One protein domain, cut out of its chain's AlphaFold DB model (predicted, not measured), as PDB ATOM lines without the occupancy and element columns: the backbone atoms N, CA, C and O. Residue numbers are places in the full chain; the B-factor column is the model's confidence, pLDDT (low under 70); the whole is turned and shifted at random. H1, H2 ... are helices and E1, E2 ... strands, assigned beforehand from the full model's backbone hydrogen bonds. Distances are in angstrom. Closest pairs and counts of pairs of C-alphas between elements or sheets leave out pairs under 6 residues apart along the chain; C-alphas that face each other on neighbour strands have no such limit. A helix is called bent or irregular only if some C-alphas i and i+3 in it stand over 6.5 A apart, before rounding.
ATOM      1  N   ILE A   4      48.828   6.667  30.110       89.56
ATOM      2  CA  ILE A   4      48.799   8.011  29.526       89.56
ATOM      3  C   ILE A   4      48.146   8.017  28.141       89.56
ATOM      4  O   ILE A   4      47.379   8.929  27.845       89.56
ATOM      5  N   GLU A   5      48.388   6.993  27.323       88.88
ATOM      6  CA  GLU A   5      47.793   6.878  25.985       88.88
ATOM      7  C   GLU A   5      46.271   6.737  26.085       88.88
ATOM      8  O   GLU A   5      45.527   7.424  25.385       88.88
ATOM      9  N   ASP A   6      45.795   5.904  27.016       85.12
ATOM     10  CA  ASP A   6      44.362   5.713  27.244       85.12
ATOM     11  C   ASP A   6      43.700   7.008  27.743       85.12
ATOM     12  O   ASP A   6      42.605   7.353  27.295       85.12
ATOM     13  N   LEU A   7      44.382   7.767  28.612       85.88
ATOM     14  CA  LEU A   7      43.908   9.062  29.113       85.88
ATOM     15  C   LEU A   7      43.841  10.153  28.036       85.88
ATOM     16  O   LEU A   7      42.957  11.007  28.113       85.88
ATOM     17  N   GLN A   8      44.744  10.123  27.054       87.50
ATOM     18  CA  GLN A   8      44.739  11.032  25.905       87.50
ATOM     19  C   GLN A   8      43.663  10.664  24.879       87.50
ATOM     20  O   GLN A   8      43.082  11.550  24.255       87.50
ATOM     21  N   TRP A   9      43.390   9.369  24.702       87.94
ATOM     22  CA  TRP A   9      42.405   8.877  23.741       87.94
ATOM     23  C   TRP A   9      40.960   9.175  24.169       87.94
ATOM     24  O   TRP A   9      40.116   9.558  23.350       87.94
ATOM     25  N   ARG A  10      40.652   9.000  25.461       87.12
ATOM     26  CA  ARG A  10      39.296   9.230  25.980       87.12
ATOM     27  C   ARG A  10      38.891  10.701  25.864       87.12
ATOM     28  O   ARG A  10      39.666  11.619  26.116       87.12
ATOM     29  N   HIS A  11      37.614  10.928  25.597       86.06
ATOM     30  CA  HIS A  11      37.013  12.257  25.587       86.06
ATOM     31  C   HIS A  11      35.545  12.177  26.021       86.06
ATOM     32  O   HIS A  11      34.969  11.096  26.134       86.06
ATOM     33  N   LYS A  20      25.005   0.277  18.073       89.62
ATOM     34  CA  LYS A  20      26.146  -0.363  18.734       89.62
ATOM     35  C   LYS A  20      25.869  -0.585  20.213       89.62
ATOM     36  O   LYS A  20      25.489   0.330  20.941       89.62
ATOM     37  N   LYS A  21      26.132  -1.807  20.676       89.62
ATOM     38  CA  LYS A  21      26.018  -2.189  22.086       89.62
ATOM     39  C   LYS A  21      27.363  -2.630  22.643       89.62
ATOM     40  O   LYS A  21      28.174  -3.234  21.945       89.62
ATOM     41  N   VAL A  22      27.596  -2.288  23.904       89.94
ATOM     42  CA  VAL A  22      28.765  -2.724  24.673       89.94
ATOM     43  C   VAL A  22      28.458  -4.098  25.258       89.94
ATOM     44  O   VAL A  22      27.340  -4.333  25.715       89.94
ATOM     45  N   SER A  23      29.431  -5.007  25.226       91.06
ATOM     46  CA  SER A  23      29.261  -6.345  25.789       91.06
ATOM     47  C   SER A  23      29.074  -6.279  27.309       91.06
ATOM     48  O   SER A  23      29.629  -5.407  27.981       91.06
ATOM     49  N   LYS A  24      28.322  -7.230  27.874       91.88
ATOM     50  CA  LYS A  24      28.142  -7.329  29.330       91.88
ATOM     51  C   LYS A  24      29.478  -7.491  30.061       91.88
ATOM     52  O   LYS A  24      29.694  -6.845  31.078       91.88
ATOM     53  N   GLU A  25      30.385  -8.291  29.504       92.94
ATOM     54  CA  GLU A  25      31.721  -8.519  30.064       92.94
ATOM     55  C   GLU A  25      32.525  -7.213  30.170       92.94
ATOM     56  O   GLU A  25      33.191  -6.960  31.174       92.94
ATOM     57  N   ASP A  26      32.443  -6.343  29.160       89.69
ATOM     58  CA  ASP A  26      33.120  -5.047  29.208       89.69
ATOM     59  C   ASP A  26      32.478  -4.112  30.236       89.69
ATOM     60  O   ASP A  26      33.202  -3.425  30.957       89.69
ATOM     61  N   ILE A  27      31.147  -4.121  30.369       92.12
ATOM     62  CA  ILE A  27      30.442  -3.376  31.426       92.12
ATOM     63  C   ILE A  27      30.841  -3.872  32.820       92.12
ATOM     64  O   ILE A  27      31.072  -3.060  33.714       92.12
ATOM     65  N   GLU A  28      30.980  -5.177  33.020       92.62
ATOM     66  CA  GLU A  28      31.419  -5.746  34.297       92.62
ATOM     67  C   GLU A  28      32.864  -5.350  34.620       92.62
ATOM     68  O   GLU A  28      33.133  -4.906  35.733       92.62
ATOM     69  N   LYS A  29      33.781  -5.389  33.642       90.81
ATOM     70  CA  LYS A  29      35.160  -4.882  33.815       90.81
ATOM     71  C   LYS A  29      35.181  -3.401  34.184       90.81
ATOM     72  O   LYS A  29      36.003  -2.965  34.990       90.81
ATOM     73  N   ILE A  30      34.295  -2.627  33.562       90.75
ATOM     74  CA  ILE A  30      34.099  -1.210  33.833       90.75
ATOM     75  C   ILE A  30      33.676  -1.024  35.306       90.75
ATOM     76  O   ILE A  30      34.368  -0.356  36.080       90.75
ATOM     77  N   VAL A  31      32.587  -1.663  35.725       92.56
ATOM     78  CA  VAL A  31      32.062  -1.568  37.095       92.56
ATOM     79  C   VAL A  31      33.079  -2.066  38.123       92.56
ATOM     80  O   VAL A  31      33.265  -1.425  39.156       92.56
ATOM     81  N   GLU A  32      33.790  -3.151  37.826       93.56
ATOM     82  CA  GLU A  32      34.805  -3.711  38.716       93.56
ATOM     83  C   GLU A  32      35.981  -2.754  38.911       93.56
ATOM     84  O   GLU A  32      36.425  -2.541  40.038       93.56
ATOM     85  N   ALA A  33      36.442  -2.090  37.847       90.62
ATOM     86  CA  ALA A  33      37.453  -1.049  37.983       90.62
ATOM     87  C   ALA A  33      36.972   0.057  38.936       90.62
ATOM     88  O   ALA A  33      37.692   0.431  39.853       90.62
ATOM     89  N   ALA A  34      35.736   0.534  38.775       91.38
ATOM     90  CA  ALA A  34      35.167   1.556  39.650       91.38
ATOM     91  C   ALA A  34      35.058   1.097  41.122       91.38
ATOM     92  O   ALA A  34      35.284   1.895  42.031       91.38
ATOM     93  N   ARG A  35      34.733  -0.183  41.359       91.88
ATOM     94  CA  ARG A  35      34.652  -0.799  42.696       91.88
ATOM     95  C   ARG A  35      36.011  -0.850  43.396       91.88
ATOM     96  O   ARG A  35      36.084  -0.684  44.607       91.88
ATOM     97  N   LEU A  36      37.085  -1.062  42.636       91.75
ATOM     98  CA  LEU A  36      38.457  -1.116  43.149       91.75
ATOM     99  C   LEU A  36      39.053   0.266  43.462       91.75
ATOM    100  O   LEU A  36      40.193   0.349  43.925       91.75
ATOM    101  N   ALA A  37      38.315   1.349  43.218       92.69
ATOM    102  CA  ALA A  37      38.776   2.690  43.526       92.69
ATOM    103  C   ALA A  37      38.998   2.875  45.040       92.69
ATOM    104  O   ALA A  37      38.142   2.493  45.846       92.69
ATOM    105  N   PRO A  38      40.107   3.508  45.460       93.81
ATOM    106  CA  PRO A  38      40.315   3.823  46.862       93.81
ATOM    107  C   PRO A  38      39.305   4.882  47.322       93.81
ATOM    108  O   PRO A  38      39.103   5.902  46.667       93.81
ATOM    109  N   THR A  39      38.703   4.669  48.490       95.00
ATOM    110  CA  THR A  39      37.796   5.639  49.126       95.00
ATOM    111  C   THR A  39      38.212   5.905  50.560       95.00
ATOM    112  O   THR A  39      38.808   5.033  51.198       95.00
ATOM    113  N   SER A  40      37.849   7.074  51.088       93.38
ATOM    114  CA  SER A  40      38.094   7.425  52.489       93.38
ATOM    115  C   SER A  40      37.628   6.319  53.440       93.38
ATOM    116  O   SER A  40      36.503   5.822  53.340       93.38
ATOM    117  N   SER A  41      38.521   5.912  54.347       93.38
ATOM    118  CA  SER A  41      38.293   4.854  55.345       93.38
ATOM    119  C   SER A  41      37.866   3.494  54.767       93.38
ATOM    120  O   SER A  41      37.337   2.664  55.500       93.38
ATOM    121  N   GLY A  42      38.045   3.260  53.460       92.56
ATOM    122  CA  GLY A  42      37.624   2.025  52.790       92.56
ATOM    123  C   GLY A  42      36.107   1.805  52.723       92.56
ATOM    124  O   GLY A  42      35.684   0.709  52.377       92.56
ATOM    125  N   LEU A  43      35.291   2.822  53.035       94.19
ATOM    126  CA  LEU A  43      33.841   2.668  53.209       94.19
ATOM    127  C   LEU A  43      33.056   2.479  51.904       94.19
ATOM    128  O   LEU A  43      31.909   2.049  51.957       94.19
ATOM    129  N   GLN A  44      33.640   2.839  50.758       94.06
ATOM    130  CA  GLN A  44      33.005   2.785  49.435       94.06
ATOM    131  C   GLN A  44      31.562   3.333  49.446       94.06
ATOM    132  O   GLN A  44      30.622   2.610  49.115       94.06
ATOM    133  N   PRO A  45      31.340   4.604  49.849       95.19
ATOM    134  CA  PRO A  45      30.010   5.106  50.197       95.19
ATOM    135  C   PRO A  45      29.186   5.526  48.965       95.19
ATOM    136  O   PRO A  45      28.635   6.629  48.893       95.19
ATOM    137  N   PHE A  46      29.135   4.662  47.956       94.75
ATOM    138  CA  PHE A  46      28.352   4.840  46.744       94.75
ATOM    139  C   PHE A  46      27.955   3.488  46.147       94.75
ATOM    140  O   PHE A  46      28.516   2.443  46.465       94.75
ATOM    141  N   ARG A  47      26.968   3.510  45.254       93.06
ATOM    142  CA  ARG A  47      26.591   2.375  44.411       93.06
ATOM    143  C   ARG A  47      26.663   2.784  42.950       93.06
ATOM    144  O   ARG A  47      26.438   3.945  42.617       93.06
ATOM    145  N   ILE A  48      26.948   1.815  42.091       94.06
ATOM    146  CA  ILE A  48      26.884   1.989  40.642       94.06
ATOM    147  C   ILE A  48      25.665   1.226  40.156       94.06
ATOM    148  O   ILE A  48      25.567   0.016  40.345       94.06
ATOM    149  N   ILE A  49      24.726   1.948  39.561       94.19
ATOM    150  CA  ILE A  49      23.522   1.376  38.971       94.19
ATOM    151  C   ILE A  49      23.742   1.337  37.465       94.19
ATOM    152  O   ILE A  49      23.923   2.377  36.830       94.19
ATOM    153  N   VAL A  50      23.744   0.131  36.904       94.25
ATOM    154  CA  VAL A  50      23.810  -0.087  35.459       94.25
ATOM    155  C   VAL A  50      22.387  -0.080  34.915       94.25
ATOM    156  O   VAL A  50      21.589  -0.955  35.243       94.25
ATOM    157  N   VAL A  51      22.059   0.912  34.092       93.06
ATOM    158  CA  VAL A  51      20.753   1.023  33.442       93.06
ATOM    159  C   VAL A  51      20.888   0.626  31.975       93.06
ATOM    160  O   VAL A  51      21.465   1.356  31.167       93.06
ATOM    161  N   GLU A  52      20.335  -0.537  31.636       91.44
ATOM    162  CA  GLU A  52      20.282  -1.072  30.266       91.44
ATOM    163  C   GLU A  52      18.941  -0.753  29.577       91.44
ATOM    164  O   GLU A  52      18.900  -0.392  28.397       91.44
ATOM    165  N   SER A  53      17.841  -0.798  30.342       91.88
ATOM    166  CA  SER A  53      16.478  -0.598  29.834       91.88
ATOM    167  C   SER A  53      16.320   0.737  29.102       91.88
ATOM    168  O   SER A  53      16.611   1.806  29.646       91.88
ATOM    169  N   GLN A  54      15.831   0.659  27.861       90.06
ATOM    170  CA  GLN A  54      15.522   1.823  27.035       90.06
ATOM    171  C   GLN A  54      14.438   2.689  27.685       90.06
ATOM    172  O   GLN A  54      14.609   3.898  27.783       90.06
ATOM    173  N   GLU A  55      13.382   2.068  28.211       92.44
ATOM    174  CA  GLU A  55      12.273   2.759  28.879       92.44
ATOM    175  C   GLU A  55      12.761   3.581  30.080       92.44
ATOM    176  O   GLU A  55      12.395   4.744  30.255       92.44
ATOM    177  N   VAL A  56      13.641   2.998  30.903       91.19
ATOM    178  CA  VAL A  56      14.200   3.703  32.062       91.19
ATOM    179  C   VAL A  56      15.063   4.878  31.605       91.19
ATOM    180  O   VAL A  56      14.952   5.964  32.169       91.19
ATOM    181  N   ARG A  57      15.890   4.702  30.567       89.31
ATOM    182  CA  ARG A  57      16.722   5.790  30.029       89.31
ATOM    183  C   ARG A  57      15.875   6.914  29.442       89.31
ATOM    184  O   ARG A  57      16.167   8.069  29.727       89.31
ATOM    185  N   GLU A  58      14.797   6.596  28.730       89.88
ATOM    186  CA  GLU A  58      13.844   7.579  28.198       89.88
ATOM    187  C   GLU A  58      13.147   8.378  29.295       89.88
ATOM    188  O   GLU A  58      13.007   9.590  29.174       89.88
ATOM    189  N   ARG A  59      12.780   7.749  30.412       89.75
ATOM    190  CA  ARG A  59      12.226   8.478  31.563       89.75
ATOM    191  C   ARG A  59      13.241   9.419  32.207       89.75
ATOM    192  O   ARG A  59      12.864  10.467  32.724       89.75
ATOM    193  N   LEU A  60      14.521   9.053  32.181       87.31
ATOM    194  CA  LEU A  60      15.599   9.833  32.785       87.31
ATOM    195  C   LEU A  60      16.107  10.983  31.899       87.31
ATOM    196  O   LEU A  60      16.798  11.860  32.414       87.31
ATOM    197  N   VAL A  61      15.769  11.027  30.601       87.69
ATOM    198  CA  VAL A  61      16.182  12.147  29.730       87.69
ATOM    199  C   VAL A  61      15.487  13.462  30.081       87.69
ATOM    200  O   VAL A  61      15.965  14.532  29.705       87.69
ATOM    201  N   ALA A  62      14.363  13.403  30.800       84.50
ATOM    202  CA  ALA A  62      13.648  14.584  31.259       84.50
ATOM    203  C   ALA A  62      14.547  15.414  32.196       84.50
ATOM    204  O   ALA A  62      14.904  14.979  33.288       84.50
ATOM    205  N   GLY A  63      14.930  16.616  31.757       78.00
ATOM    206  CA  GLY A  63      15.851  17.496  32.490       78.00
ATOM    207  C   GLY A  63      17.340  17.241  32.224       78.00
ATOM    208  O   GLY A  63      18.183  17.927  32.803       78.00
ATOM    209  N   ALA A  64      17.690  16.302  31.340       82.62
ATOM    210  CA  ALA A  64      19.069  16.106  30.913       82.62
ATOM    211  C   ALA A  64      19.520  17.233  29.970       82.62
ATOM    212  O   ALA A  64      18.804  17.627  29.053       82.62
ATOM    213  N   LEU A  65      20.756  17.707  30.150       78.00
ATOM    214  CA  LEU A  65      21.366  18.716  29.271       78.00
ATOM    215  C   LEU A  65      21.726  18.164  27.880       78.00
ATOM    216  O   LEU A  65      21.916  18.934  26.945       78.00
ATOM    217  N   ASN A  66      21.848  16.840  27.749       82.25
ATOM    218  CA  ASN A  66      22.049  16.157  26.473       82.25
ATOM    219  C   ASN A  66      21.181  14.883  26.426       82.25
ATOM    220  O   ASN A  66      21.677  13.785  26.705       82.25
ATOM    221  N   PRO A  67      19.874  15.031  26.148       86.56
ATOM    222  CA  PRO A  67      18.920  13.928  26.207       86.56
ATOM    223  C   PRO A  67      19.196  12.860  25.142       86.56
ATOM    224  O   PRO A  67      19.016  11.675  25.411       86.56
ATOM    225  N   GLU A  68      19.698  13.251  23.967       88.00
ATOM    226  CA  GLU A  68      20.011  12.319  22.876       88.00
ATOM    227  C   GLU A  68      21.137  11.366  23.268       88.00
ATOM    228  O   GLU A  68      20.978  10.154  23.179       88.00
ATOM    229  N   CYS A  69      22.227  11.876  23.851       86.06
ATOM    230  CA  CYS A  69      23.291  11.018  24.381       86.06
ATOM    231  C   CYS A  69      22.788   9.990  25.395       86.06
ATOM    232  O   CYS A  69      23.260   8.854  25.423       86.06
ATOM    233  N   MET A  70      21.871  10.403  26.266       86.44
ATOM    234  CA  MET A  70      21.349   9.550  27.326       86.44
ATOM    235  C   MET A  70      20.426   8.463  26.782       86.44
ATOM    236  O   MET A  70      20.509   7.311  27.213       86.44
ATOM    237  N   ARG A  71      19.611   8.812  25.787       88.56
ATOM    238  CA  ARG A  71      18.738   7.879  25.080       88.56
ATOM    239  C   ARG A  71      19.520   6.899  24.204       88.56
ATOM    240  O   ARG A  71      19.208   5.712  24.210       88.56
ATOM    241  N   ASP A  72      20.543   7.376  23.504       89.94
ATOM    242  CA  ASP A  72      21.183   6.629  22.416       89.94
ATOM    243  C   ASP A  72      22.413   5.824  22.878       89.94
ATOM    244  O   ASP A  72      22.928   4.991  22.135       89.94
ATOM    245  N   CYS A  73      22.890   6.024  24.115       90.62
ATOM    246  CA  CYS A  73      23.992   5.233  24.672       90.62
ATOM    247  C   CYS A  73      23.662   3.727  24.766       90.62
ATOM    248  O   CYS A  73      22.509   3.305  24.680       90.62
ATOM    249  N   SER A  74      24.675   2.876  24.954       91.81
ATOM    250  CA  SER A  74      24.418   1.445  25.172       91.81
ATOM    251  C   SER A  74      23.945   1.164  26.594       91.81
ATOM    252  O   SER A  74      23.016   0.389  26.784       91.81
ATOM    253  N   HIS A  75      24.627   1.760  27.570       92.50
ATOM    254  CA  HIS A  75      24.377   1.609  28.995       92.50
ATOM    255  C   HIS A  75      24.574   2.965  29.658       92.50
ATOM    256  O   HIS A  75      25.483   3.718  29.291       92.50
ATOM    257  N   LEU A  76      23.747   3.236  30.660       91.94
ATOM    258  CA  LEU A  76      23.882   4.394  31.522       91.94
ATOM    259  C   LEU A  76      24.383   3.934  32.892       91.94
ATOM    260  O   LEU A  76      23.719   3.147  33.566       91.94
ATOM    261  N   LEU A  77      25.544   4.436  33.305       92.88
ATOM    262  CA  LEU A  77      26.077   4.193  34.645       92.88
ATOM    263  C   LEU A  77      25.719   5.357  35.557       92.88
ATOM    264  O   LEU A  77      26.158   6.485  35.320       92.88
ATOM    265  N   VAL A  78      24.948   5.068  36.602       92.06
ATOM    266  CA  VAL A  78      24.567   6.042  37.623       92.06
ATOM    267  C   VAL A  78      25.361   5.790  38.895       92.06
ATOM    268  O   VAL A  78      25.207   4.757  39.543       92.06
ATOM    269  N   PHE A  79      26.190   6.758  39.267       92.88
ATOM    270  CA  PHE A  79      26.922   6.753  40.530       92.88
ATOM    271  C   PHE A  79      26.067   7.420  41.610       92.88
ATOM    272  O   PHE A  79      25.965   8.645  41.658       92.88
ATOM    273  N   ALA A  80      25.448   6.606  42.462       93.00
ATOM    274  CA  ALA A  80      24.583   7.047  43.547       93.00
ATOM    275  C   ALA A  80      25.366   7.064  44.866       93.00
ATOM    276  O   ALA A  80      25.667   6.011  45.431       93.00
ATOM    277  N   ALA A  81      25.717   8.257  45.347       94.44
ATOM    278  CA  ALA A  81      26.353   8.422  46.651       94.44
ATOM    279  C   ALA A  81      25.363   8.137  47.788       94.44
ATOM    280  O   ALA A  81      24.151   8.313  47.640       94.44
ATOM    281  N   TRP A  82      25.877   7.715  48.940       94.38
ATOM    282  CA  TRP A  82      25.079   7.676  50.162       94.38
ATOM    283  C   TRP A  82      24.597   9.078  50.538       94.38
ATOM    284  O   TRP A  82      25.355  10.041  50.466       94.38
ATOM    285  N   ASP A  83      23.349   9.171  50.979       91.12
ATOM    286  CA  ASP A  83      22.754  10.387  51.534       91.12
ATOM    287  C   ASP A  83      23.456  10.824  52.825       91.12
ATOM    288  O   ASP A  83      23.768  11.999  52.991       91.12
ATOM    289  N   LYS A  84      23.771   9.870  53.707       92.50
ATOM    290  CA  LYS A  84      24.505  10.115  54.951       92.50
ATOM    291  C   LYS A  84      25.297   8.907  55.434       92.50
ATOM    292  O   LYS A  84      25.059   7.772  55.008       92.50
ATOM    293  N   TYR A  85      26.220   9.140  56.358       94.38
ATOM    294  CA  TYR A  85      26.822   8.061  57.131       94.38
ATOM    295  C   TYR A  85      25.857   7.631  58.237       94.38
ATOM    296  O   TYR A  85      25.255   8.460  58.915       94.38
ATOM    297  N   THR A  86      25.721   6.322  58.420       95.00
ATOM    298  CA  THR A  86      25.050   5.724  59.577       95.00
ATOM    299  C   THR A  86      25.991   4.702  60.196       95.00
ATOM    300  O   THR A  86      26.834   4.135  59.494       95.00
ATOM    301  N   THR A 123      26.879  17.657  59.800       95.44
ATOM    302  CA  THR A 123      25.537  17.740  59.218       95.44
ATOM    303  C   THR A 123      25.345  16.703  58.107       95.44
ATOM    304  O   THR A 123      26.305  16.261  57.474       95.44
ATOM    305  N   GLU A 124      24.092  16.349  57.803       92.38
ATOM    306  CA  GLU A 124      23.783  15.448  56.679       92.38
ATOM    307  C   GLU A 124      24.282  16.010  55.337       92.38
ATOM    308  O   GLU A 124      24.756  15.262  54.488       92.38
ATOM    309  N   GLU A 125      24.269  17.335  55.157       93.56
ATOM    310  CA  GLU A 125      24.837  17.977  53.967       93.56
ATOM    311  C   GLU A 125      26.353  17.757  53.868       93.56
ATOM    312  O   GLU A 125      26.867  17.440  52.795       93.56
ATOM    313  N   GLN A 126      27.080  17.865  54.983       94.88
ATOM    314  CA  GLN A 126      28.516  17.581  55.011       94.88
ATOM    315  C   GLN A 126      28.805  16.110  54.696       94.88
ATOM    316  O   GLN A 126      29.743  15.824  53.943       94.88
ATOM    317  N   HIS A 127      27.989  15.184  55.214       94.25
ATOM    318  CA  HIS A 127      28.096  13.765  54.866       94.25
ATOM    319  C   HIS A 127      27.904  13.571  53.375       94.25
ATOM    320  O   HIS A 127      28.769  12.991  52.723       94.25
ATOM    321  N   PHE A 128      26.806  14.099  52.843       92.62
ATOM    322  CA  PHE A 128      26.442  13.986  51.445       92.62
ATOM    323  C   PHE A 128      27.531  14.546  50.516       92.62
ATOM    324  O   PHE A 128      27.939  13.901  49.552       92.62
ATOM    325  N   VAL A 129      28.078  15.724  50.825       94.31
ATOM    326  CA  VAL A 129      29.199  16.300  50.067       94.31
ATOM    327  C   VAL A 129      30.430  15.392  50.141       94.31
ATOM    328  O   VAL A 129      31.145  15.231  49.149       94.31
ATOM    329  N   HIS A 130      30.702  14.782  51.296       95.25
ATOM    330  CA  HIS A 130      31.833  13.874  51.457       95.25
ATOM    331  C   HIS A 130      31.649  12.557  50.683       95.25
ATOM    332  O   HIS A 130      32.581  12.134  49.997       95.25
ATOM    333  N   THR A 131      30.475  11.921  50.746       94.12
ATOM    334  CA  THR A 131      30.145  10.682  50.012       94.12
ATOM    335  C   THR A 131      30.122  10.924  48.501       94.12
ATOM    336  O   THR A 131      30.694  10.134  47.749       94.12
ATOM    337  N   ALA A 132      29.579  12.062  48.059       92.81
ATOM    338  CA  ALA A 132      29.634  12.524  46.675       92.81
ATOM    339  C   ALA A 132      31.076  12.625  46.166       92.81
ATOM    340  O   ALA A 132      31.402  12.119  45.097       92.81
ATOM    341  N   LYS A 133      31.988  13.215  46.947       94.25
ATOM    342  CA  LYS A 133      33.412  13.261  46.573       94.25
ATOM    343  C   LYS A 133      34.012  11.864  46.403       94.25
ATOM    344  O   LYS A 133      34.819  11.673  45.499       94.25
ATOM    345  N   GLN A 134      33.598  10.879  47.206       94.06
ATOM    346  CA  GLN A 134      34.075   9.501  47.035       94.06
ATOM    347  C   GLN A 134      33.540   8.866  45.746       94.06
ATOM    348  O   GLN A 134      34.281   8.155  45.069       94.06
ATOM    349  N   SER A 135      32.292   9.154  45.359       93.31
ATOM    350  CA  SER A 135      31.745   8.657  44.092       93.31
ATOM    351  C   SER A 135      32.444   9.274  42.877       93.31
ATOM    352  O   SER A 135      32.631   8.577  41.884       93.31
ATOM    353  N   TYR A 136      32.933  10.519  42.960       91.31
ATOM    354  CA  TYR A 136      33.805  11.109  41.934       91.31
ATOM    355  C   TYR A 136      35.166  10.402  41.805       91.31
ATOM    356  O   TYR A 136      35.716  10.346  40.705       91.31
ATOM    357  N   ILE A 137      35.716   9.857  42.895       92.00
ATOM    358  CA  ILE A 137      36.953   9.060  42.833       92.00
ATOM    359  C   ILE A 137      36.673   7.730  42.127       92.00
ATOM    360  O   ILE A 137      37.392   7.373  41.193       92.00
ATOM    361  N   GLY A 138      35.590   7.046  42.514       88.62
ATOM    362  CA  GLY A 138      35.111   5.837  41.836       88.62
ATOM    363  C   GLY A 138      34.833   6.072  40.354       88.62
ATOM    364  O   GLY A 138      35.226   5.265  39.510       88.62
ATOM    365  N   LEU A 139      34.238   7.227  40.042       87.88
ATOM    366  CA  LEU A 139      34.087   7.713  38.686       87.88
ATOM    367  C   LEU A 139      35.458   7.785  38.027       87.88
ATOM    368  O   LEU A 139      35.660   7.023  37.110       87.88
ATOM    369  N   GLY A 140      36.406   8.603  38.485       84.00
ATOM    370  CA  GLY A 140      37.704   8.778  37.817       84.00
ATOM    371  C   GLY A 140      38.507   7.487  37.609       84.00
ATOM    372  O   GLY A 140      39.079   7.292  36.537       84.00
ATOM    373  N   TRP A 141      38.497   6.576  38.585       79.56
ATOM    374  CA  TRP A 141      39.263   5.323  38.546       79.56
ATOM    375  C   TRP A 141      38.810   4.368  37.436       79.56
ATOM    376  O   TRP A 141      39.605   3.640  36.840       79.56
ATOM    377  N   HIS A 142      37.521   4.409  37.108       65.44
ATOM    378  CA  HIS A 142      36.944   3.600  36.050       65.44
ATOM    379  C   HIS A 142      37.459   3.988  34.637       65.44
ATOM    380  O   HIS A 142      37.513   3.168  33.718       65.44
ATOM    381  N   TRP A 143      37.899   5.234  34.431       55.09
ATOM    382  CA  TRP A 143      38.046   5.810  33.084       55.09
ATOM    383  C   TRP A 143      39.266   5.327  32.309       55.09
ATOM    384  O   TRP A 143      39.393   5.652  31.130       55.09
ATOM    385  N   HIS A 144      40.135   4.524  32.913       51.28
ATOM    386  CA  HIS A 144      41.319   4.002  32.236       51.28
ATOM    387  C   HIS A 144      41.011   2.939  31.170       51.28
ATOM    388  O   HIS A 144      41.934   2.457  30.522       51.28
ATOM    389  N   ARG A 145      39.738   2.554  30.963       50.59
ATOM    390  CA  ARG A 145      39.398   1.446  30.054       50.59
ATOM    391  C   ARG A 145      38.147   1.605  29.191       50.59
ATOM    392  O   ARG A 145      37.767   0.653  28.511       50.59
ATOM    393  N   GLN A 146      37.501   2.771  29.173       48.22
ATOM    394  CA  GLN A 146      36.334   2.963  28.310       48.22
ATOM    395  C   GLN A 146      36.768   3.131  26.858       48.22
ATOM    396  O   GLN A 146      37.147   4.223  26.460       48.22
ATOM    397  N   ARG A 147      36.703   2.057  26.062       48.28
ATOM    398  CA  ARG A 147      36.918   2.135  24.611       48.28
ATOM    399  C   ARG A 147      35.644   2.295  23.788       48.28
ATOM    400  O   ARG A 147      35.790   2.572  22.611       48.28
ATOM    401  N   ASN A 148      34.430   2.182  24.346       46.09
ATOM    402  CA  ASN A 148      33.188   2.383  23.579       46.09
ATOM    403  C   ASN A 148      31.950   2.714  24.447       46.09
ATOM    404  O   ASN A 148      31.727   2.101  25.484       46.09
ATOM    405  N   CYS A 149      31.121   3.640  23.949       45.25
ATOM    406  CA  CYS A 149      29.652   3.733  24.081       45.25
ATOM    407  C   CYS A 149      28.948   3.704  25.460       45.25
ATOM    408  O   CYS A 149      27.752   3.394  25.511       45.25
ATOM    409  N   VAL A 150      29.615   4.061  26.561       52.69
ATOM    410  CA  VAL A 150      28.972   4.168  27.886       52.69
ATOM    411  C   VAL A 150      28.834   5.628  28.300       52.69
ATOM    412  O   VAL A 150      29.833   6.325  28.468       52.69
ATOM    413  N   LEU A 151      27.596   6.083  28.511       52.06
ATOM    414  CA  LEU A 151      27.365   7.380  29.133       52.06
ATOM    415  C   LEU A 151      27.417   7.215  30.651       52.06
ATOM    416  O   LEU A 151      26.714   6.383  31.226       52.06
ATOM    417  N   ILE A 152      28.232   8.037  31.303       57.28
ATOM    418  CA  ILE A 152      28.282   8.091  32.758       57.28
ATOM    419  C   ILE A 152      27.560   9.345  33.232       57.28
ATOM    420  O   ILE A 152      27.920  10.459  32.845       57.28
ATOM    421  N   LEU A 153      26.556   9.157  34.085       52.75
ATOM    422  CA  LEU A 153      25.824  10.241  34.719       52.75
ATOM    423  C   LEU A 153      26.030  10.166  36.230       52.75
ATOM    424  O   LEU A 153      25.808   9.140  36.872       52.75
ATOM    425  N   LEU A 154      26.441  11.283  36.812       46.03
ATOM    426  CA  LEU A 154      26.548  11.421  38.253       46.03
ATOM    427  C   LEU A 154      25.261  12.072  38.768       46.03
ATOM    428  O   LEU A 154      25.101  13.291  38.704       46.03
TER     429      LEU A 154
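AT A GLANCE: This is residues 4 to 11, 20 to 86 and 123 to 154 of the 163 residues of the protein "Nitroreductase" of Sphingobacterium sp. IITKGP-BTPF85 (UniProt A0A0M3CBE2). A small three-stranded sheet has two helices, H2 and H5, over one face; they come together near their last residues. H3 and H4 form a helical hairpin beside the sheet where E1 ends and E2 begins, and the short H1 lies off to one side, meeting H5 near its last residues. The printed part has 107 residues, with five named helices and three named strands in the order H1, H2, E1, H3, H4, E2, H5, E3. The sheet has the order E1, E2, E3 and is mixed; the class is mixed, helices and strands. The whole is compact, with a radius of gyration of the C-alphas of 14.6 A and spans of 43 by 35 by 23 A.

IN THESE COORDINATES: H1 is residues 4 to 9, beginning at C-alpha 4 (48.799, 8.011, 29.526). H2 is residues 24 to 35, 16.2 A long. E1 is residues 46 to 51, 15.8 A long. H3 is residues 54 to 60 and H4 is residues 67 to 72. E2, residues 75 to 81, measures 19.0 A and begins at C-alpha 75 (24.377, 1.609, 28.995). H5, residues 124 to 145, is the longest helix at 33.9 A; it is irregular, but only just, with C-alphas 142 and 145 6.8 A apart. E3, residues 150 to 153, ends at C-alpha 153 (25.824, 10.241, 34.719).

HOW THE PARTS SIT: E1 and E2 are antiparallel at 159 degrees; N 49 and O 78 are 2.8 A apart, within hydrogen-bond range. E2 and E3 are parallel at 29 degrees, with N 153 and O 77 at 3.0 A. H2 and H5 are on the same face of the sheet, two layers of helices and sheet. H5 lies over E2 at a height over the sheet of 6.8 A and runs along the strands, at 14 degrees to E2 on the local plane. H2 has a height over the sheet of 9.5 A and also runs along the strands. H2 and H5 touch at a steep tilt of 49 degrees, opposite ways; their closest C-alphas, Ala 34 and His 142, are 4.5 A apart. H3 and H4, a hairpin, touch at a shallow tilt of 14 degrees, opposite ways, closest at the C-alphas of Arg 57 and Arg 71, 5.7 A; each only grazes the sheet. H1 touches H5 at Asp 6 and His 144, whose C-alphas are 6.1 A apart, and is apart from H2. Every O i to N i+4 pair is within hydrogen-bond range in H1, H2, H3 and H4; in H5, 15 of 18 are.

THE WHOLE: The C-alphas farthest apart, Lys 20 and Thr 123, are 44.4 A apart. Residues 12 to 19 are not printed, a gap of 18.0 A between C-alphas 11 and 20; residues 87 to 122 are not printed, a gap of 12.0 A between C-alphas 86 and 123. Of the links printed whole, none is long. The mean pLDDT of the printed part is 86.0, and residues 142 to 154 are under 70.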